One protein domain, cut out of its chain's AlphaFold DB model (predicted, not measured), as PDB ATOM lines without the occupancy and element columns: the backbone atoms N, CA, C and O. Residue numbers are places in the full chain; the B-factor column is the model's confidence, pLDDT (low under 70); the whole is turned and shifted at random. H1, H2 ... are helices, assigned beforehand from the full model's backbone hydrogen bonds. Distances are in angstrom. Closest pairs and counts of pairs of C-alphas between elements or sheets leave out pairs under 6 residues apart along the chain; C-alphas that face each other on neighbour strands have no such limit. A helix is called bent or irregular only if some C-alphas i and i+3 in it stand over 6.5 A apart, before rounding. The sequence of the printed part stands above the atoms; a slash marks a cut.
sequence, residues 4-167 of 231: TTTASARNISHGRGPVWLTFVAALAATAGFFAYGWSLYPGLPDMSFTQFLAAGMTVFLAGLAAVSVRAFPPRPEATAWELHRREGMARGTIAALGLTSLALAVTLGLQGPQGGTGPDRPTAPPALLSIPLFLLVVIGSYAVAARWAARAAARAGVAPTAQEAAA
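This is residues 4 to 167 of the 231 residues of an uncharacterized protein of Arthrobacter sp. ZBG10 (UniProt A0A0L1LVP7). A long rod of helices running lengthwise, with H2, H3 and H4 as an up-and-down bundle and H5 packed along H4 on the side away from H2 and H3. H4 runs through the middle, while the short H1 and H6 lie at the same end of the rod. The printed part has 164 residues with six named helices, H1 to H6 in chain order, and no named strand: all helix. It is loose, with a radius of gyration of the C-alphas of 19.9 A and spans of 61 by 27 by 24 A.

H1, residues 4 to 13, begins at C-alpha 4 (38.731, 23.592, 35.757). H2, residues 17 to 40, is 35.1 A long, with a kink of 26 degrees near residue 24. H3, residues 46 to 70, is 36.9 A long. H4, residues 80 to 114, is 51.8 A long; it is irregular, but only just: C-alphas 110 and 113 are 6.7 A apart. H5, residues 124 to 155, is 45.8 A long, with a kink of 39 degrees near residue 132; it too is only just irregular, with C-alphas 128 and 131 6.7 A apart. H6, residues 162 to 167, ends at C-alpha 167 (34.086, 46.701, 45.775).

H4 is the hub. It touches H2, the same way, closest at the C-alphas of Ala 26 and Leu 102, 4.1 A. H3 and H4 form a hairpin, closest at C-alphas 65 and 94, 5.3 A; H4 and H5 form another, at a shallow tilt of 22 degrees, closest at C-alphas 92 and 142, 4.4 A. H1 touches H4 at residues 83 to 87 alone, closest at C-alphas 9 and 83, 6.6 A. H6 touches no helix. Every O i to N i+4 pair is within hydrogen-bond range in H1 and H6, against 16 of 20 in H2, 19 of 21 in H3, 29 of 31 in H4 and 26 of 28 in H5.

The C-alphas farthest apart, of Gly 43 and Ala 162, are 64.5 A apart. The printed part has no cut and no long link. Mean pLDDT of the printed part is 83.7; 33 residues are under 70, among them 4 to 10 and 112 to 124.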
ATOM      1  N   THR A   4      38.771  23.567  34.284       50.94
ATOM      2  CA  THR A   4      38.731  23.592  35.757       50.94
ATOM      3  C   THR A   4      37.681  24.561  36.310       50.94
ATOM      4  O   THR A   4      37.027  24.256  37.308       50.94
ATOM      5  N   THR A   5      37.440  25.690  35.641       55.16
ATOM      6  CA  THR A   5      36.502  26.733  36.095       55.16
ATOM      7  C   THR A   5      35.035  26.296  35.985       55.16
ATOM      8  O   THR A   5      34.234  26.551  36.884       55.16
ATOM      9  N   THR A   6      34.675  25.566  34.926       54.66
ATOM     10  CA  THR A   6      33.308  25.073  34.676       54.66
ATOM     11  C   THR A   6      32.905  23.942  35.622       54.66
ATOM     12  O   THR A   6      31.765  23.908  36.089       54.66
ATOM     13  N   ALA A   7      33.838  23.041  35.945       54.34
ATOM     14  CA  ALA A   7      33.615  21.987  36.934       54.34
ATOM     15  C   ALA A   7      33.395  22.576  38.340       54.34
ATOM     16  O   ALA A   7      32.466  22.167  39.035       54.34
ATOM     17  N   SER A   8      34.178  23.596  38.715       61.50
ATOM     18  CA  SER A   8      34.021  24.317  39.985       61.50
ATOM     19  C   SER A   8      32.669  25.042  40.076       61.50
ATOM     20  O   SER A   8      31.937  24.872  41.050       61.50
ATOM     21  N   ALA A   9      32.256  25.750  39.017       60.72
ATOM     22  CA  ALA A   9      30.967  26.448  38.977       60.72
ATOM     23  C   ALA A   9      29.759  25.497  39.096       60.72
ATOM     24  O   ALA A   9      28.812  25.781  39.835       60.72
ATOM     25  N   ARG A  10      29.793  24.341  38.414       63.72
ATOM     26  CA  ARG A  10      28.733  23.328  38.532       63.72
ATOM     27  C   ARG A  10      28.670  22.767  39.958       63.72
ATOM     28  O   ARG A  10      27.574  22.635  40.498       63.72
ATOM     29  N   ASN A  11      29.816  22.528  40.593       70.44
ATOM     30  CA  ASN A  11      29.883  21.994  41.954       70.44
ATOM     31  C   ASN A  11      29.347  22.986  43.010       70.44
ATOM     32  O   ASN A  11      28.636  22.591  43.925       70.44
ATOM     33  N   ILE A  12      29.582  24.291  42.830       72.31
ATOM     34  CA  ILE A  12      29.060  25.353  43.717       72.31
ATOM     35  C   ILE A  12      27.518  25.454  43.656       72.31
ATOM     36  O   ILE A  12      26.864  25.781  44.652       72.31
ATOM     37  N   SER A  13      26.924  25.140  42.500       69.62
ATOM     38  CA  SER A  13      25.468  25.173  42.296       69.62
ATOM     39  C   SER A  13      24.722  23.939  42.837       69.62
ATOM     40  O   SER A  13      23.505  23.997  43.055       69.62
ATOM     41  N   HIS A  14      25.429  22.831  43.102       66.31
ATOM     42  CA  HIS A  14      24.854  21.655  43.757       66.31
ATOM     43  C   HIS A  14      24.502  22.018  45.209       66.31
ATOM     44  O   HIS A  14      25.357  22.351  46.023       66.31
ATOM     45  N   GLY A  15      23.208  22.014  45.539       77.06
ATOM     46  CA  GLY A  15      22.718  22.352  46.883       77.06
ATOM     47  C   GLY A  15      21.812  23.579  46.965       77.06
ATOM     48  O   GLY A  15      21.598  24.099  48.059       77.06
ATOM     49  N   ARG A  16      21.258  24.050  45.839       83.12
ATOM     50  CA  ARG A  16      20.140  25.016  45.846       83.12
ATOM     51  C   ARG A  16      18.817  24.399  46.313       83.12
ATOM     52  O   ARG A  16      17.931  25.142  46.719       83.12
ATOM     53  N   GLY A  17      18.693  23.068  46.269       86.00
ATOM     54  CA  GLY A  17      17.468  22.315  46.581       86.00
ATOM     55  C   GLY A  17      16.729  22.779  47.843       86.00
ATOM     56  O   GLY A  17      15.548  23.093  47.741       86.00
ATOM     57  N   PRO A  18      17.406  22.943  48.997       91.25
ATOM     58  CA  PRO A  18      16.748  23.406  50.217       91.25
ATOM     59  C   PRO A  18      16.088  24.786  50.102       91.25
ATOM     60  O   PRO A  18      15.060  25.021  50.721       91.25
ATOM     61  N   VAL A  19      16.633  25.702  49.292       90.94
ATOM     62  CA  VAL A  19      16.055  27.048  49.124       90.94
ATOM     63  C   VAL A  19      14.743  26.985  48.337       90.94
ATOM     64  O   VAL A  19      13.818  27.739  48.625       90.94
ATOM     65  N   TRP A  20      14.617  26.041  47.400       93.75
ATOM     66  CA  TRP A  20      13.381  25.813  46.642       93.75
ATOM     67  C   TRP A  20      12.234  25.270  47.497       93.75
ATOM     68  O   TRP A  20      11.074  25.447  47.128       93.75
ATOM     69  N   LEU A  21      12.531  24.680  48.661       95.00
ATOM     70  CA  LEU A  21      11.502  24.220  49.600       95.00
ATOM     71  C   LEU A  21      10.626  25.365  50.118       95.00
ATOM     72  O   LEU A  21       9.517  25.111  50.565       95.00
ATOM     73  N   THR A  22      11.070  26.621  50.008       94.94
ATOM     74  CA  THR A  22      10.238  27.790  50.336       94.94
ATOM     75  C   THR A  22       8.985  27.884  49.456       94.94
ATOM     76  O   THR A  22       7.914  28.194  49.969       94.94
ATOM     77  N   PHE A  23       9.070  27.526  48.171       94.94
ATOM     78  CA  PHE A  23       7.901  27.464  47.283       94.94
ATOM     79  C   PHE A  23       6.997  26.272  47.603       94.94
ATOM     80  O   PHE A  23       5.777  26.398  47.557       94.94
ATOM     81  N   VAL A  24       7.580  25.128  47.976       95.62
ATOM     82  CA  VAL A  24       6.808  23.960  48.431       95.62
ATOM     83  C   VAL A  24       6.053  24.297  49.715       95.62
ATOM     84  O   VAL A  24       4.869  23.999  49.823       95.62
ATOM     85  N   ALA A  25       6.706  24.982  50.656       95.69
ATOM     86  CA  ALA A  25       6.076  25.475  51.872       95.69
ATOM     87  C   ALA A  25       4.952  26.474  51.564       95.69
ATOM     88  O   ALA A  25       3.902  26.398  52.192       95.69
ATOM     89  N   ALA A  26       5.133  27.368  50.583       93.50
ATOM     90  CA  ALA A  26       4.084  28.292  50.153       93.50
ATOM     91  C   ALA A  26       2.861  27.549  49.587       93.50
ATOM     92  O   ALA A  26       1.739  27.826  50.001       93.50
ATOM     93  N   LEU A  27       3.065  26.553  48.716       94.31
ATOM     94  CA  LEU A  27       1.977  25.714  48.196       94.31
ATOM     95  C   LEU A  27       1.285  24.910  49.303       94.31
ATOM     96  O   LEU A  27       0.059  24.831  49.323       94.31
ATOM     97  N   ALA A  28       2.056  24.342  50.234       95.25
ATOM     98  CA  ALA A  28       1.518  23.616  51.379       95.25
ATOM     99  C   ALA A  28       0.692  24.532  52.294       95.25
ATOM    100  O   ALA A  28      -0.380  24.133  52.741       95.25
ATOM    101  N   ALA A  29       1.147  25.769  52.527       92.38
ATOM    102  CA  ALA A  29       0.398  26.768  53.281       92.38
ATOM    103  C   ALA A  29      -0.931  27.099  52.586       92.38
ATOM    104  O   ALA A  29      -1.979  26.996  53.217       92.38
ATOM    105  N   THR A  30      -0.909  27.401  51.283       89.69
ATOM    106  CA  THR A  30      -2.123  27.654  50.487       89.69
ATOM    107  C   THR A  30      -3.101  26.476  50.548       89.69
ATOM    108  O   THR A  30      -4.286  26.665  50.814       89.69
ATOM    109  N   ALA A  31      -2.616  25.242  50.369       90.50
ATOM    110  CA  ALA A  31      -3.446  24.041  50.462       90.50
ATOM    111  C   ALA A  31      -4.036  23.846  51.871       90.50
ATOM    112  O   ALA A  31      -5.205  23.490  52.007       90.50
ATOM    113  N   GLY A  32      -3.250  24.122  52.915       90.44
ATOM    114  CA  GLY A  32      -3.697  24.072  54.305       90.44
ATOM    115  C   GLY A  32      -4.802  25.086  54.605       90.44
ATOM    116  O   GLY A  32      -5.829  24.714  55.170       90.44
ATOM    117  N   PHE A  33      -4.642  26.342  54.174       87.56
ATOM    118  CA  PHE A  33      -5.675  27.373  54.329       87.56
ATOM    119  C   PHE A  33      -6.940  27.052  53.537       87.56
ATOM    120  O   PHE A  33      -8.040  27.262  54.045       87.56
ATOM    121  N   PHE A  34      -6.801  26.498  52.332       85.75
ATOM    122  CA  PHE A  34      -7.937  26.027  51.545       85.75
ATOM    123  C   PHE A  34      -8.709  24.915  52.270       85.75
ATOM    124  O   PHE A  34      -9.919  25.028  52.450       85.75
ATOM    125  N   ALA A  35      -8.018  23.871  52.741       87.19
ATOM    126  CA  ALA A  35      -8.640  22.759  53.461       87.19
ATOM    127  C   ALA A  35      -9.304  23.216  54.771       87.19
ATOM    128  O   ALA A  35     -10.421  22.801  55.079       87.19
ATOM    129  N   TYR A  36      -8.647  24.111  55.513       84.56
ATOM    130  CA  TYR A  36      -9.207  24.713  56.720       84.56
ATOM    131  C   TYR A  36     -10.475  25.516  56.412       84.56
ATOM    132  O   TYR A  36     -11.513  25.283  57.029       84.56
ATOM    133  N   GLY A  37     -10.426  26.402  55.415       79.38
ATOM    134  CA  GLY A  37     -11.581  27.184  54.985       79.38
ATOM    135  C   GLY A  37     -12.756  26.307  54.555       79.38
ATOM    136  O   GLY A  37     -13.881  26.534  54.992       79.38
ATOM    137  N   TRP A  38     -12.484  25.257  53.777       81.44
ATOM    138  CA  TRP A  38     -13.485  24.274  53.363       81.44
ATOM    139  C   TRP A  38     -14.127  23.549  54.554       81.44
ATOM    140  O   TRP A  38     -15.336  23.336  54.568       81.44
ATOM    141  N   SER A  39     -13.333  23.193  55.571       83.12
ATOM    142  CA  SER A  39     -13.834  22.506  56.770       83.12
ATOM    143  C   SER A  39     -14.762  23.369  57.629       83.12
ATOM    144  O   SER A  39     -15.655  22.839  58.285       83.12
ATOM    145  N   LEU A  40     -14.562  24.690  57.617       79.31
ATOM    146  CA  LEU A  40     -15.385  25.640  58.365       79.31
ATOM    147  C   LEU A  40     -16.645  26.061  57.608       79.31
ATOM    148  O   LEU A  40     -17.658  26.370  58.232       79.31
ATOM    149  N   TYR A  41     -16.580  26.085  56.277       74.12
ATOM    150  CA  TYR A  41     -17.623  26.645  55.427       74.12
ATOM    151  C   TYR A  41     -17.977  25.688  54.279       74.12
ATOM    152  O   TYR A  41     -17.445  25.821  53.170       74.12
ATOM    153  N   PRO A  42     -18.897  24.732  54.505       68.50
ATOM    154  CA  PRO A  42     -19.352  23.829  53.460       68.50
ATOM    155  C   PRO A  42     -20.116  24.623  52.383       68.50
ATOM    156  O   PRO A  42     -21.268  24.995  52.586       68.50
ATOM    157  N   GLY A  43     -19.471  24.900  51.242       67.31
ATOM    158  CA  GLY A  43     -20.128  25.458  50.047       67.31
ATOM    159  C   GLY A  43     -19.774  26.893  49.628       67.31
ATOM    160  O   GLY A  43     -20.517  27.463  48.835       67.31
ATOM    161  N   LEU A  44     -18.675  27.494  50.101       63.47
ATOM    162  CA  LEU A  44     -18.325  28.886  49.757       63.47
ATOM    163  C   LEU A  44     -17.455  29.008  48.476       63.47
ATOM    164  O   LEU A  44     -16.309  28.549  48.481       63.47
ATOM    165  N   PRO A  45     -17.936  29.664  47.396       60.44
ATOM    166  CA  PRO A  45     -17.156  29.888  46.173       60.44
ATOM    167  C   PRO A  45     -16.036  30.934  46.338       60.44
ATOM    168  O   PRO A  45     -14.981  30.791  45.720       60.44
ATOM    169  N   ASP A  46     -16.190  31.935  47.208       60.97
ATOM    170  CA  ASP A  46     -15.257  33.079  47.282       60.97
ATOM    171  C   ASP A  46     -13.911  32.740  47.943       60.97
ATOM    172  O   ASP A  46     -12.858  33.254  47.558       60.97
ATOM    173  N   MET A  47     -13.913  31.787  48.879       60.28
ATOM    174  CA  MET A  47     -12.696  31.232  49.485       60.28
ATOM    175  C   MET A  47     -11.788  30.561  48.451       60.28
ATOM    176  O   MET A  47     -10.567  30.545  48.608       60.28
ATOM    177  N   SER A  48     -12.372  30.023  47.378       67.19
ATOM    178  CA  SER A  48     -11.609  29.337  46.342       67.19
ATOM    179  C   SER A  48     -10.744  30.315  45.541       67.19
ATOM    180  O   SER A  48      -9.572  30.031  45.294       67.19
ATOM    181  N   PHE A  49     -11.253  31.513  45.228       78.75
ATOM    182  CA  PHE A  49     -10.550  32.474  44.378       78.75
ATOM    183  C   PHE A  49      -9.236  32.965  44.995       78.75
ATOM    184  O   PHE A  49      -8.192  32.915  44.343       78.75
ATOM    185  N   THR A  50      -9.248  33.373  46.268       79.38
ATOM    186  CA  THR A  50      -8.049  33.876  46.960       79.38
ATOM    187  C   THR A  50      -6.956  32.809  47.070       79.38
ATOM    188  O   THR A  50      -5.773  33.109  46.895       79.38
ATOM    189  N   GLN A  51      -7.337  31.548  47.298       82.50
ATOM    190  CA  GLN A  51      -6.379  30.440  47.369       82.50
ATOM    191  C   GLN A  51      -5.842  30.058  45.985       82.50
ATOM    192  O   GLN A  51      -4.643  29.817  45.839       82.50
ATOM    193  N   PHE A  52      -6.681  30.080  44.942       85.06
ATOM    194  CA  PHE A  52      -6.216  29.902  43.565       85.06
ATOM    195  C   PHE A  52      -5.265  31.022  43.135       85.06
ATOM    196  O   PHE A  52      -4.236  30.741  42.520       85.06
ATOM    197  N   LEU A  53      -5.549  32.272  43.513       86.88
ATOM    198  CA  LEU A  53      -4.657  33.404  43.274       86.88
ATOM    199  C   LEU A  53      -3.312  33.214  43.991       86.88
ATOM    200  O   LEU A  53      -2.263  33.375  43.367       86.88
ATOM    201  N   ALA A  54      -3.317  32.816  45.267       88.31
ATOM    202  CA  ALA A  54      -2.094  32.550  46.027       88.31
ATOM    203  C   ALA A  54      -1.261  31.406  45.413       88.31
ATOM    204  O   ALA A  54      -0.038  31.523  45.274       88.31
ATOM    205  N   ALA A  55      -1.910  30.316  44.989       89.81
ATOM    206  CA  ALA A  55      -1.254  29.209  44.293       89.81
ATOM    207  C   ALA A  55      -0.669  29.657  42.941       89.81
ATOM    208  O   ALA A  55       0.499  29.386  42.656       89.81
ATOM    209  N   GLY A  56      -1.446  30.393  42.141       91.94
ATOM    210  CA  GLY A  56      -1.016  30.940  40.854       91.94
ATOM    211  C   GLY A  56       0.190  31.869  40.992       91.94
ATOM    212  O   GLY A  56       1.181  31.702  40.281       91.94
ATOM    213  N   MET A  57       0.161  32.781  41.969       93.62
ATOM    214  CA  MET A  57       1.296  33.651  42.291       93.62
ATOM    215  C   MET A  57       2.521  32.847  42.726       93.62
ATOM    216  O   MET A  57       3.634  33.164  42.314       93.62
ATOM    217  N   THR A  58       2.337  31.766  43.484       93.88
ATOM    218  CA  THR A  58       3.446  30.893  43.896       93.88
ATOM    219  C   THR A  58       4.124  30.228  42.703       93.88
ATOM    220  O   THR A  58       5.352  30.266  42.586       93.88
ATOM    221  N   VAL A  59       3.340  29.669  41.778       94.38
ATOM    222  CA  VAL A  59       3.862  29.064  40.544       94.38
ATOM    223  C   VAL A  59       4.562  30.114  39.680       94.38
ATOM    224  O   VAL A  59       5.670  29.878  39.192       94.38
ATOM    225  N   PHE A  60       3.963  31.297  39.537       96.06
ATOM    226  CA  PHE A  60       4.540  32.402  38.778       96.06
ATOM    227  C   PHE A  60       5.886  32.862  39.355       96.06
ATOM    228  O   PHE A  60       6.877  32.938  38.626       96.06
ATOM    229  N   LEU A  61       5.965  33.104  40.668       95.25
ATOM    230  CA  LEU A  61       7.198  33.524  41.340       95.25
ATOM    231  C   LEU A  61       8.283  32.437  41.291       95.25
ATOM    232  O   LEU A  61       9.460  32.764  41.125       95.25
ATOM    233  N   ALA A  62       7.912  31.154  41.366       94.00
ATOM    234  CA  ALA A  62       8.846  30.044  41.166       94.00
ATOM    235  C   ALA A  62       9.408  30.027  39.733       94.00
ATOM    236  O   ALA A  62      10.615  29.850  39.536       94.00
ATOM    237  N   GLY A  63       8.555  30.278  38.735       93.69
ATOM    238  CA  GLY A  63       8.955  30.449  37.339       93.69
ATOM    239  C   GLY A  63       9.920  31.622  37.153       93.69
ATOM    240  O   GLY A  63      10.994  31.449  36.572       93.69
ATOM    241  N   LEU A  64       9.602  32.790  37.721       92.12
ATOM    242  CA  LEU A  64      10.489  33.958  37.705       92.12
ATOM    243  C   LEU A  64      11.829  33.675  38.384       92.12
ATOM    244  O   LEU A  64      12.868  34.077  37.857       92.12
ATOM    245  N   ALA A  65      11.837  32.959  39.511       91.44
ATOM    246  CA  ALA A  65      13.071  32.547  40.170       91.44
ATOM    247  C   ALA A  65      13.917  31.661  39.245       91.44
ATOM    248  O   ALA A  65      15.116  31.898  39.093       91.44
ATOM    249  N   ALA A  66      13.295  30.683  38.578       90.94
ATOM    250  CA  ALA A  66      13.978  29.756  37.678       90.94
ATOM    251  C   ALA A  66      14.562  30.466  36.449       90.94
ATOM    252  O   ALA A  66      15.703  30.194  36.071       90.94
ATOM    253  N   VAL A  67      13.810  31.394  35.852       90.19
ATOM    254  CA  VAL A  67      14.277  32.218  34.730       90.19
ATOM    255  C   VAL A  67      15.418  33.125  35.183       90.19
ATOM    256  O   VAL A  67      16.480  33.119  34.563       90.19
ATOM    257  N   SER A  68      15.250  33.830  36.304       85.62
ATOM    258  CA  SER A  68      16.241  34.784  36.812       85.62
ATOM    259  C   SER A  68      17.596  34.125  37.055       85.62
ATOM    260  O   SER A  68      18.613  34.644  36.614       85.62
ATOM    261  N   VAL A  69      17.636  32.948  37.690       84.69
ATOM    262  CA  VAL A  69      18.914  32.268  37.972       84.69
ATOM    263  C   VAL A  69      19.552  31.608  36.750       84.69
ATOM    264  O   VAL A  69      20.739  31.285  36.796       84.69
ATOM    265  N   ARG A  70      18.786  31.377  35.675       82.81
ATOM    266  CA  ARG A  70      19.283  30.811  34.408       82.81
ATOM    267  C   ARG A  70      19.731  31.879  33.419       82.81
ATOM    268  O   ARG A  70      20.586  31.602  32.588       82.81
ATOM    269  N   ALA A  71      19.193  33.090  33.523       78.81
ATOM    270  CA  ALA A  71      19.463  34.177  32.591       78.81
ATOM    271  C   ALA A  71      20.880  34.775  32.708       78.81
ATOM    272  O   ALA A  71      21.207  35.683  31.947       78.81
ATOM    273  N   PHE A  72      21.729  34.299  33.629       68.81
ATOM    274  CA  PHE A  72      23.107  34.773  33.780       68.81
ATOM    275  C   PHE A  72      24.096  33.847  33.061       68.81
ATOM    276  O   PHE A  72      24.371  32.754  33.565       68.81
ATOM    277  N   PRO A  73      24.667  34.264  31.917       64.75
ATOM    278  CA  PRO A  73      25.653  33.455  31.218       64.75
ATOM    279  C   PRO A  73      26.914  33.255  32.083       64.75
ATOM    280  O   PRO A  73      27.314  34.162  32.829       64.75
ATOM    281  N   PRO A  74      27.573  32.084  31.991       67.06
ATOM    282  CA  PRO A  74      28.868  31.865  32.620       67.06
ATOM    283  C   PRO A  74      29.858  32.923  32.133       67.06
ATOM    284  O   PRO A  74      29.982  33.142  30.930       67.06
ATOM    285  N   ARG A  75      30.583  33.569  33.054       71.56
ATOM    286  CA  ARG A  75      31.730  34.393  32.665       71.56
ATOM    287  C   ARG A  75      32.982  33.526  32.640       71.56
ATOM    288  O   ARG A  75      33.323  32.987  33.693       71.56
ATOM    289  N   PRO A  76      33.668  33.410  31.490       69.81
ATOM    290  CA  PRO A  76      34.893  32.617  31.385       69.81
ATOM    291  C   PRO A  76      35.998  33.087  32.343       69.81
ATOM    292  O   PRO A  76      36.789  32.275  32.807       69.81
ATOM    293  N   GLU A  77      36.006  34.381  32.670       81.75
ATOM    294  CA  GLU A  77      37.047  35.056  33.458       81.75
ATOM    295  C   GLU A  77      36.645  35.314  34.922       81.75
ATOM    296  O   GLU A  77      37.304  36.072  35.627       81.75
ATOM    297  N   ALA A  78      35.543  34.727  35.404       84.19
ATOM    298  CA  ALA A  78      35.123  34.931  36.791       84.19
ATOM    299  C   ALA A  78      36.138  34.328  37.777       84.19
ATOM    300  O   ALA A  78      36.497  33.152  37.676       84.19
ATOM    301  N   THR A  79      36.547  35.121  38.772       89.62
ATOM    302  CA  THR A  79      37.368  34.648  39.892       89.62
ATOM    303  C   THR A  79      36.590  33.641  40.746       89.62
ATOM    304  O   THR A  79      35.357  33.587  40.728       89.62
ATOM    305  N   ALA A  80      37.298  32.837  41.544       89.56
ATOM    306  CA  ALA A  80      36.647  31.898  42.460       89.56
ATOM    307  C   ALA A  80      35.732  32.617  43.474       89.56
ATOM    308  O   ALA A  80      34.641  32.127  43.776       89.56
ATOM    309  N   TRP A  81      36.138  33.799  43.953       90.38
ATOM    310  CA  TRP A  81      35.320  34.641  44.831       90.38
ATOM    311  C   TRP A  81      34.025  35.077  44.139       90.38
ATOM    312  O   TRP A  81      32.929  34.910  44.683       90.38
ATOM    313  N   GLU A  82      34.142  35.554  42.902       89.06
ATOM    314  CA  GLU A  82      33.013  35.996  42.090       89.06
ATOM    315  C   GLU A  82      31.989  34.873  41.860       89.06
ATOM    316  O   GLU A  82      30.779  35.105  41.937       89.06
ATOM    317  N   LEU A  83      32.449  33.635  41.648       88.88
ATOM    318  CA  LEU A  83      31.572  32.471  41.496       88.88
ATOM    319  C   LEU A  83      30.747  32.192  42.764       88.88
ATOM    320  O   LEU A  83      29.527  32.034  42.676       88.88
ATOM    321  N   HIS A  84      31.379  32.177  43.942       91.00
ATOM    322  CA  HIS A  84      30.672  31.981  45.214       91.00
ATOM    323  C   HIS A  84      29.670  33.099  45.493       91.00
ATOM    324  O   HIS A  84      28.546  32.847  45.935       91.00
ATOM    325  N   ARG A  85      30.059  34.339  45.199       90.56
ATOM    326  CA  ARG A  85      29.191  35.500  45.347       90.56
ATOM    327  C   ARG A  85      27.955  35.409  44.453       90.56
ATOM    328  O   ARG A  85      26.841  35.602  44.940       90.56
ATOM    329  N   ARG A  86      28.133  35.109  43.163       88.88
ATOM    330  CA  ARG A  86      27.029  34.955  42.199       88.88
ATOM    331  C   ARG A  86      26.073  33.849  42.611       88.88
ATOM    332  O   ARG A  86      24.862  34.032  42.535       88.88
ATOM    333  N   GLU A  87      26.605  32.733  43.102       89.25
ATOM    334  CA  GLU A  87      25.783  31.671  43.681       89.25
ATOM    335  C   GLU A  87      24.981  32.176  44.887       89.25
ATOM    336  O   GLU A  87      23.787  31.892  44.995       89.25
ATOM    337  N   GLY A  88      25.602  32.970  45.762       91.81
ATOM    338  CA  GLY A  88      24.909  33.672  46.839       91.81
ATOM    339  C   GLY A  88      23.750  34.523  46.327       91.81
ATOM    340  O   GLY A  88      22.640  34.410  46.832       91.81
ATOM    341  N   MET A  89      23.956  35.329  45.287       90.94
ATOM    342  CA  MET A  89      22.890  36.168  44.727       90.94
ATOM    343  C   MET A  89      21.766  35.349  44.075       90.94
ATOM    344  O   MET A  89      20.587  35.679  44.240       90.94
ATOM    345  N   ALA A  90      22.097  34.232  43.422       90.44
ATOM    346  CA  ALA A  90      21.106  33.298  42.893       90.44
ATOM    347  C   ALA A  90      20.256  32.686  44.021       90.44
ATOM    348  O   ALA A  90      19.028  32.690  43.944       90.44
ATOM    349  N   ARG A  91      20.890  32.227  45.109       92.38
ATOM    350  CA  ARG A  91      20.189  31.723  46.304       92.38
ATOM    351  C   ARG A  91      19.345  32.801  46.972       92.38
ATOM    352  O   ARG A  91      18.215  32.518  47.348       92.38
ATOM    353  N   GLY A  92      19.866  34.022  47.071       93.25
ATOM    354  CA  GLY A  92      19.146  35.182  47.596       93.25
ATOM    355  C   GLY A  92      17.886  35.485  46.791       93.25
ATOM    356  O   GLY A  92      16.841  35.717  47.378       93.25
ATOM    357  N   THR A  93      17.957  35.382  45.461       92.06
ATOM    358  CA  THR A  93      16.811  35.581  44.561       92.06
ATOM    359  C   THR A  93      15.748  34.494  44.740       92.06
ATOM    360  O   THR A  93      14.571  34.813  44.889       92.06
ATOM    361  N   ILE A  94      16.152  33.217  44.780       94.25
ATOM    362  CA  ILE A  94      15.228  32.094  45.023       94.25
ATOM    363  C   ILE A  94      14.559  32.259  46.395       94.25
ATOM    364  O   ILE A  94      13.340  32.162  46.491       94.25
ATOM    365  N   ALA A  95      15.342  32.554  47.438       95.75
ATOM    366  CA  ALA A  95      14.837  32.749  48.794       95.75
ATOM    367  C   ALA A  95      13.895  33.955  48.890       95.75
ATOM    368  O   ALA A  95      12.825  33.830  49.470       95.75
ATOM    369  N   ALA A  96      14.258  35.092  48.292       94.88
ATOM    370  CA  ALA A  96      13.443  36.301  48.319       94.88
ATOM    371  C   ALA A  96      12.073  36.049  47.687       94.88
ATOM    372  O   ALA A  96      11.054  36.353  48.301       94.88
ATOM    373  N   LEU A  97      12.035  35.443  46.497       95.81
ATOM    374  CA  LEU A  97      10.783  35.152  45.800       95.81
ATOM    375  C   LEU A  97       9.968  34.065  46.513       95.81
ATOM    376  O   LEU A  97       8.763  34.226  46.680       95.81
ATOM    377  N   GLY A  98      10.612  32.998  46.993       97.00
ATOM    378  CA  GLY A  98       9.933  31.899  47.682       97.00
ATOM    379  C   GLY A  98       9.396  32.274  49.062       97.00
ATOM    380  O   GLY A  98       8.258  31.944  49.387       97.00
ATOM    381  N   LEU A  99      10.153  33.029  49.860       97.38
ATOM    382  CA  LEU A  99       9.683  33.536  51.152       97.38
ATOM    383  C   LEU A  99       8.627  34.634  50.987       97.38
ATOM    384  O   LEU A  99       7.695  34.682  51.783       97.38
ATOM    385  N   THR A 100       8.722  35.473  49.949       95.75
ATOM    386  CA  THR A 100       7.647  36.426  49.613       95.75
ATOM    387  C   THR A 100       6.375  35.674  49.238       95.75
ATOM    388  O   THR A 100       5.299  36.015  49.714       95.75
ATOM    389  N   SER A 101       6.500  34.605  48.449       96.06
ATOM    390  CA  SER A 101       5.382  33.731  48.099       96.06
ATOM    391  C   SER A 101       4.736  33.092  49.327       96.06
ATOM    392  O   SER A 101       3.514  33.075  49.440       96.06
ATOM    393  N   LEU A 102       5.546  32.594  50.266       95.81
ATOM    394  CA  LEU A 102       5.059  32.024  51.519       95.81
ATOM    395  C   LEU A 102       4.355  33.078  52.381       95.81
ATOM    396  O   LEU A 102       3.256  32.836  52.869       95.81
ATOM    397  N   ALA A 103       4.958  34.255  52.543       93.62
ATOM    398  CA  ALA A 103       4.366  35.348  53.305       93.62
ATOM    399  C   ALA A 103       3.046  35.829  52.675       93.62
ATOM    400  O   ALA A 103       2.090  36.103  53.399       93.62
ATOM    401  N   LEU A 104       2.960  35.868  51.340       91.31
ATOM    402  CA  LEU A 104       1.729  36.174  50.613       91.31
ATOM    403  C   LEU A 104       0.656  35.103  50.849       91.31
ATOM    404  O   LEU A 104      -0.472  35.454  51.186       91.31
ATOM    405  N   ALA A 105       1.003  33.817  50.737       91.12
ATOM    406  CA  ALA A 105       0.084  32.709  50.998       91.12
ATOM    407  C   ALA A 105      -0.475  32.751  52.428       91.12
ATOM    408  O   ALA A 105      -1.679  32.608  52.623       91.12
ATOM    409  N   VAL A 106       0.376  33.023  53.424       90.25
ATOM    410  CA  VAL A 106      -0.049  33.184  54.823       90.25
ATOM    411  C   VAL A 106      -0.954  34.400  54.992       90.25
ATOM    412  O   VAL A 106      -2.013  34.292  55.599       90.25
ATOM    413  N   THR A 107      -0.575  35.546  54.429       87.31
ATOM    414  CA  THR A 107      -1.362  36.783  54.537       87.31
ATOM    415  C   THR A 107      -2.759  36.607  53.948       87.31
ATOM    416  O   THR A 107      -3.747  36.926  54.602       87.31
ATOM    417  N   LEU A 108      -2.848  36.074  52.727       84.94
ATOM    418  CA  LEU A 108      -4.118  35.830  52.045       84.94
ATOM    419  C   LEU A 108      -4.928  34.719  52.730       84.94
ATOM    420  O   LEU A 108      -6.148  34.820  52.854       84.94
ATOM    421  N   GLY A 109      -4.247  33.687  53.228       84.25
ATOM    422  CA  GLY A 109      -4.839  32.601  54.000       84.25
ATOM    423  C   GLY A 109      -5.503  33.060  55.293       84.25
ATOM    424  O   GLY A 109      -6.604  32.613  55.598       84.25
ATOM    425  N   LEU A 110      -4.883  33.995  56.017       82.69
ATOM    426  CA  LEU A 110      -5.455  34.580  57.232       82.69
ATOM    427  C   LEU A 110      -6.673  35.476  56.949       82.69
ATOM    428  O   LEU A 110      -7.532  35.615  57.815       82.69
ATOM    429  N   GLN A 111      -6.769  36.050  55.745       76.69
ATOM    430  CA  GLN A 111      -7.902  36.894  55.346       76.69
ATOM    431  C   GLN A 111      -9.120  36.084  54.873       76.69
ATOM    432  O   GLN A 111     -10.252  36.504  55.099       76.69
ATOM    433  N   GLY A 112      -8.911  34.908  54.268       69.12
ATOM    434  CA  GLY A 112      -9.989  34.073  53.715       69.12
ATOM    435  C   GLY A 112     -11.124  33.749  54.705       69.12
ATOM    436  O   GLY A 112     -12.276  34.060  54.412       69.12
ATOM    437  N   PRO A 113     -10.841  33.188  55.900       61.62
ATOM    438  CA  PRO A 113     -11.872  32.833  56.881       61.62
ATOM    439  C   PRO A 113     -12.631  34.020  57.482       61.62
ATOM    440  O   PRO A 113     -13.701  33.817  58.053       61.62
ATOM    441  N   GLN A 114     -12.073  35.232  57.393       57.28
ATOM    442  CA  GLN A 114     -12.592  36.444  58.035       57.28
ATOM    443  C   GLN A 114     -13.390  37.340  57.077       57.28
ATOM    444  O   GLN A 114     -14.193  38.154  57.536       57.28
ATOM    445  N   GLY A 115     -13.253  37.134  55.759       52.00
ATOM    446  CA  GLY A 115     -14.008  37.849  54.719       52.00
ATOM    447  C   GLY A 115     -15.531  37.641  54.765       52.00
ATOM    448  O   GLY A 115     -16.254  38.312  54.040       52.00
ATOM    449  N   GLY A 116     -16.027  36.750  55.634       47.91
ATOM    450  CA  GLY A 116     -17.454  36.551  55.913       47.91
ATOM    451  C   GLY A 116     -18.052  37.481  56.979       47.91
ATOM    452  O   GLY A 116     -19.255  37.427  57.208       47.91
ATOM    453  N   THR A 117     -17.261  38.344  57.631       48.09
ATOM    454  CA  THR A 117     -17.756  39.295  58.656       48.09
ATOM    455  C   THR A 117     -18.042  40.694  58.096       48.09
ATOM    456  O   THR A 117     -17.750  41.707  58.723       48.09
ATOM    457  N   GLY A 118     -18.654  40.738  56.909       52.00
ATOM    458  CA  GLY A 118     -19.114  41.963  56.249       52.00
ATOM    459  C   GLY A 118     -18.018  42.738  55.491       52.00
ATOM    460  O   GLY A 118     -16.836  42.624  55.811       52.00
ATOM    461  N   PRO A 119     -18.398  43.538  54.478       53.59
ATOM    462  CA  PRO A 119     -17.471  44.316  53.644       53.59
ATOM    463  C   PRO A 119     -16.722  45.439  54.386       53.59
ATOM    464  O   PRO A 119     -15.801  46.027  53.822       53.59
ATOM    465  N   ASP A 120     -17.073  45.727  55.643       54.16
ATOM    466  CA  ASP A 120     -16.742  47.011  56.269       54.16
ATOM    467  C   ASP A 120     -15.521  46.991  57.200       54.16
ATOM    468  O   ASP A 120     -15.122  48.044  57.692       54.16
ATOM    469  N   ARG A 121     -14.894  45.832  57.464       54.19
ATOM    470  CA  ARG A 121     -13.713  45.765  58.350       54.19
ATOM    471  C   ARG A 121     -12.645  44.796  57.841       54.19
ATOM    472  O   ARG A 121     -12.609  43.647  58.281       54.19
ATOM    473  N   PRO A 122     -11.729  45.231  56.950       54.78
ATOM    474  CA  PRO A 122     -10.542  44.439  56.648       54.78
ATOM    475  C   PRO A 122      -9.801  44.180  57.955       54.78
ATOM    476  O   PRO A 122      -9.576  45.127  58.703       54.78
ATOM    477  N   THR A 123      -9.393  42.942  58.244       61.16
ATOM    478  CA  THR A 123      -8.500  42.688  59.377       61.16
ATOM    479  C   THR A 123      -7.168  43.372  59.113       61.16
ATOM    480  O   THR A 123      -6.296  42.887  58.395       61.16
ATOM    481  N   ALA A 124      -7.053  44.591  59.638       63.47
ATOM    482  CA  ALA A 124      -6.001  45.522  59.282       63.47
ATOM    483  C   ALA A 124      -4.599  45.019  59.644       63.47
ATOM    484  O   ALA A 124      -3.696  45.235  58.838       63.47
ATOM    485  N   PRO A 125      -4.351  44.306  60.765       71.25
ATOM    486  CA  PRO A 125      -2.973  44.011  61.150       71.25
ATOM    487  C   PRO A 125      -2.205  43.129  60.141       71.25
ATOM    488  O   PRO A 125      -1.105  43.535  59.755       71.25
ATOM    489  N   PRO A 126      -2.732  41.990  59.635       72.62
ATOM    490  CA  PRO A 126      -2.016  41.193  58.633       72.62
ATOM    491  C   PRO A 126      -1.749  41.954  57.330       72.62
ATOM    492  O   PRO A 126      -0.621  41.945  56.839       72.62
ATOM    493  N   ALA A 127      -2.750  42.653  56.787       75.12
ATOM    494  CA  ALA A 127      -2.611  43.391  55.531       75.12
ATOM    495  C   ALA A 127      -1.627  44.568  55.656       75.12
ATOM    496  O   ALA A 127      -0.758  44.744  54.802       75.12
ATOM    497  N   LEU A 128      -1.704  45.332  56.750       81.38
ATOM    498  CA  LEU A 128      -0.844  46.493  56.977       81.38
ATOM    499  C   LEU A 128       0.622  46.109  57.156       81.38
ATOM    500  O   LEU A 128       1.512  46.756  56.606       81.38
ATOM    501  N   LEU A 129       0.885  45.022  57.880       87.50
ATOM    502  CA  LEU A 129       2.250  44.572  58.144       87.50
ATOM    503  C   LEU A 129       2.877  43.811  56.968       87.50
ATOM    504  O   LEU A 129       4.088  43.590  56.962       87.50
ATOM    505  N   SER A 130       2.095  43.450  55.949       87.56
ATOM    506  CA  SER A 130       2.575  42.659  54.811       87.56
ATOM    507  C   SER A 130       3.626  43.386  53.980       87.56
ATOM    508  O   SER A 130       4.649  42.802  53.633       87.56
ATOM    509  N   ILE A 131       3.426  44.674  53.694       89.56
ATOM    510  CA  ILE A 131       4.367  45.448  52.875       89.56
ATOM    511  C   ILE A 131       5.748  45.580  53.542       89.56
ATOM    512  O   ILE A 131       6.742  45.205  52.907       89.56
ATOM    513  N   PRO A 132       5.871  46.063  54.800       92.44
ATOM    514  CA  PRO A 132       7.173  46.111  55.456       92.44
ATOM    515  C   PRO A 132       7.773  44.710  55.619       92.44
ATOM    516  O   PRO A 132       8.978  44.548  55.425       92.44
ATOM    517  N   LEU A 133       6.953  43.685  55.883       93.38
ATOM    518  CA  LEU A 133       7.417  42.302  55.936       93.38
ATOM    519  C   LEU A 133       8.033  41.852  54.604       93.38
ATOM    520  O   LEU A 133       9.132  41.305  54.617       93.38
ATOM    521  N   PHE A 134       7.397  42.109  53.459       92.88
ATOM    522  CA  PHE A 134       7.936  41.729  52.148       92.88
ATOM    523  C   PHE A 134       9.273  42.414  51.857       92.88
ATOM    524  O   PHE A 134      10.216  41.761  51.407       92.88
ATOM    525  N   LEU A 135       9.404  43.707  52.175       93.00
ATOM    526  CA  LEU A 135      10.675  44.422  52.018       93.00
ATOM    527  C   LEU A 135      11.779  43.814  52.895       93.00
ATOM    528  O   LEU A 135      12.895  43.588  52.421       93.00
ATOM    529  N   LEU A 136      11.462  43.499  54.154       94.62
ATOM    530  CA  LEU A 136      12.394  42.852  55.077       94.62
ATOM    531  C   LEU A 136      12.769  41.439  54.622       94.62
ATOM    532  O   LEU A 136      13.940  41.075  54.700       94.62
ATOM    533  N   VAL A 137      11.816  40.664  54.104       95.62
ATOM    534  CA  VAL A 137      12.056  39.326  53.545       95.62
ATOM    535  C   VAL A 137      13.020  39.404  52.367       95.62
ATOM    536  O   VAL A 137      13.978  38.630  52.318       95.62
ATOM    537  N   VAL A 138      12.832  40.353  51.447       93.38
ATOM    538  CA  VAL A 138      13.735  40.540  50.304       93.38
ATOM    539  C   VAL A 138      15.138  40.922  50.783       93.38
ATOM    540  O   VAL A 138      16.104  40.231  50.455       93.38
ATOM    541  N   ILE A 139      15.272  41.969  51.604       93.19
ATOM    542  CA  ILE A 139      16.579  42.442  52.096       93.19
ATOM    543  C   ILE A 139      17.279  41.356  52.925       93.19
ATOM    544  O   ILE A 139      18.469  41.091  52.733       93.19
ATOM    545  N   GLY A 140      16.540  40.706  53.822       95.62
ATOM    546  CA  GLY A 140      17.026  39.631  54.679       95.62
ATOM    547  C   GLY A 140      17.505  38.424  53.878       95.62
ATOM    548  O   GLY A 140      18.580  37.898  54.163       95.62
ATOM    549  N   SER A 141      16.778  38.038  52.826       95.31
ATOM    550  CA  SER A 141      17.155  36.925  51.945       95.31
ATOM    551  C   SER A 141      18.513  37.156  51.282       95.31
ATOM    552  O   SER A 141      19.379  36.280  51.325       95.31
ATOM    553  N   TYR A 142      18.745  38.351  50.730       93.88
ATOM    554  CA  TYR A 142      20.038  38.685  50.130       93.88
ATOM    555  C   TYR A 142      21.149  38.843  51.172       93.88
ATOM    556  O   TYR A 142      22.259  38.361  50.945       93.88
ATOM    557  N   ALA A 143      20.863  39.417  52.344       94.50
ATOM    558  CA  ALA A 143      21.837  39.522  53.430       94.50
ATOM    559  C   ALA A 143      22.294  38.140  53.931       94.50
ATOM    560  O   ALA A 143      23.492  37.899  54.102       94.50
ATOM    561  N   VAL A 144      21.356  37.210  54.138       95.75
ATOM    562  CA  VAL A 144      21.652  35.826  54.534       95.75
ATOM    563  C   VAL A 144      22.436  35.114  53.437       95.75
ATOM    564  O   VAL A 144      23.439  34.459  53.732       95.75
ATOM    565  N   ALA A 145      22.045  35.278  52.174       93.75
ATOM    566  CA  ALA A 145      22.721  34.625  51.063       93.75
ATOM    567  C   ALA A 145      24.137  35.179  50.809       93.75
ATOM    568  O   ALA A 145      25.049  34.409  50.508       93.75
ATOM    569  N   ALA A 146      24.362  36.481  51.017       92.44
ATOM    570  CA  ALA A 146      25.690  37.091  50.978       92.44
ATOM    571  C   ALA A 146      26.599  36.547  52.095       92.44
ATOM    572  O   ALA A 146      27.745  36.173  51.844       92.44
ATOM    573  N   ARG A 147      26.074  36.414  53.325       93.94
ATOM    574  CA  ARG A 147      26.805  35.783  54.442       93.94
ATOM    575  C   ARG A 147      27.114  34.316  54.158       93.94
ATOM    576  O   ARG A 147      28.208  33.848  54.471       93.94
ATOM    577  N   TRP A 148      26.166  33.587  53.569       94.19
ATOM    578  CA  TRP A 148      26.381  32.209  53.138       94.19
ATOM    579  C   TRP A 148      27.502  32.120  52.099       94.19
ATOM    580  O   TRP A 148      28.387  31.286  52.262       94.19
ATOM    581  N   ALA A 149      27.510  32.998  51.091       92.19
ATOM    582  CA  ALA A 149      28.529  33.008  50.043       92.19
ATOM    583  C   ALA A 149      29.930  33.241  50.615       92.19
ATOM    584  O   ALA A 149      30.839  32.472  50.316       92.19
ATOM    585  N   ALA A 150      30.080  34.221  51.511       92.38
ATOM    586  CA  ALA A 150      31.348  34.487  52.186       92.38
ATOM    587  C   ALA A 150      31.836  33.272  52.998       92.38
ATOM    588  O   ALA A 150      32.997  32.878  52.905       92.38
ATOM    589  N   ARG A 151      30.939  32.619  53.752       93.69
ATOM    590  CA  ARG A 151      31.265  31.400  54.519       93.69
ATOM    591  C   ARG A 151      31.574  30.200  53.624       93.69
ATOM    592  O   ARG A 151      32.374  29.347  53.996       93.69
ATOM    593  N   ALA A 152      30.896  30.071  52.487       92.62
ATOM    594  CA  ALA A 152      31.132  29.000  51.527       92.62
ATOM    595  C   ALA A 152      32.495  29.167  50.842       92.62
ATOM    596  O   ALA A 152      33.247  28.200  50.784       92.62
ATOM    597  N   ALA A 153      32.833  30.389  50.422       93.12
ATOM    598  CA  ALA A 153      34.140  30.724  49.868       93.12
ATOM    599  C   ALA A 153      35.266  30.458  50.878       93.12
ATOM    600  O   ALA A 153      36.210  29.739  50.566       93.12
ATOM    601  N   ALA A 154      35.114  30.925  52.124       93.06
ATOM    602  CA  ALA A 154      36.103  30.697  53.175       93.06
ATOM    603  C   ALA A 154      36.351  29.200  53.440       93.06
ATOM    604  O   ALA A 154      37.497  28.773  53.540       93.06
ATOM    605  N   ARG A 155      35.290  28.378  53.488       93.44
ATOM    606  CA  ARG A 155      35.414  26.912  53.627       93.44
ATOM    607  C   ARG A 155      36.111  26.248  52.440       93.44
ATOM    608  O   ARG A 155      36.712  25.196  52.614       93.44
ATOM    609  N   ALA A 156      36.026  26.850  51.259       91.88
ATOM    610  CA  ALA A 156      36.723  26.401  50.061       91.88
ATOM    611  C   ALA A 156      38.158  26.959  49.951       91.88
ATOM    612  O   ALA A 156      38.805  26.754  48.928       91.88
ATOM    613  N   GLY A 157      38.656  27.683  50.965       94.25
ATOM    614  CA  GLY A 157      39.972  28.327  50.926       94.25
ATOM    615  C   GLY A 157      40.044  29.533  49.981       94.25
ATOM    616  O   GLY A 157      41.132  29.971  49.622       94.25
ATOM    617  N   VAL A 158      38.895  30.069  49.562       94.44
ATOM    618  CA  VAL A 158      38.797  31.213  48.653       94.44
ATOM    619  C   VAL A 158      38.618  32.488  49.470       94.44
ATOM    620  O   VAL A 158      37.597  32.673  50.136       94.44
ATOM    621  N   ALA A 159      39.595  33.387  49.381       93.19
ATOM    622  CA  ALA A 159      39.537  34.720  49.970       93.19
ATOM    623  C   ALA A 159      39.410  35.790  48.871       93.19
ATOM    624  O   ALA A 159      40.001  35.622  47.802       93.19
ATOM    625  N   PRO A 160      38.661  36.882  49.113       93.81
ATOM    626  CA  PRO A 160      38.636  38.007  48.192       93.81
ATOM    627  C   PRO A 160      39.990  38.718  48.173       93.81
ATOM    628  O   PRO A 160      40.648  38.875  49.204       93.81
ATOM    629  N   THR A 161      40.367  39.225  47.009       94.44
ATOM    630  CA  THR A 161      41.433  40.221  46.884       94.44
ATOM    631  C   THR A 161      41.040  41.533  47.574       94.44
ATOM    632  O   THR A 161      39.862  41.797  47.832       94.44
ATOM    633  N   ALA A 162      42.016  42.406  47.846       94.88
ATOM    634  CA  ALA A 162      41.746  43.723  48.430       94.88
ATOM    635  C   ALA A 162      40.767  44.552  47.577       94.88
ATOM    636  O   ALA A 162      39.884  45.221  48.117       94.88
ATOM    637  N   GLN A 163      40.878  44.457  46.248       93.12
ATOM    638  CA  GLN A 163      39.990  45.139  45.308       93.12
ATOM    639  C   GLN A 163      38.566  44.570  45.346       93.12
ATOM    640  O   GLN A 163      37.607  45.338  45.407       93.12
ATOM    641  N   GLU A 164      38.410  43.243  45.358       92.31
ATOM    642  CA  GLU A 164      37.096  42.597  45.481       92.31
ATOM    643  C   GLU A 164      36.437  42.938  46.822       92.31
ATOM    644  O   GLU A 164      35.265  43.304  46.864       92.31
ATOM    645  N   ALA A 165      37.194  42.908  47.919       93.00
ATOM    646  CA  ALA A 165      36.689  43.283  49.234       93.00
ATOM    647  C   ALA A 165      36.260  44.761  49.295       93.00
ATOM    648  O   ALA A 165      35.228  45.076  49.890       93.00
ATOM    649  N   ALA A 166      37.022  45.671  48.679       93.44
ATOM    650  CA  ALA A 166      36.670  47.087  48.597       93.44
ATOM    651  C   ALA A 166      35.399  47.311  47.761       93.44
ATOM    652  O   ALA A 166      34.500  48.027  48.201       93.44
ATOM    653  N   ALA A 167      35.284  46.646  46.608       91.69
ATOM    654  CA  ALA A 167      34.086  46.701  45.775       91.69
ATOM    655  C   ALA A 167      32.851  46.173  46.522       91.69
ATOM    656  O   ALA A 167      31.771  46.755  46.437       91.69
TER     657      ALA A 167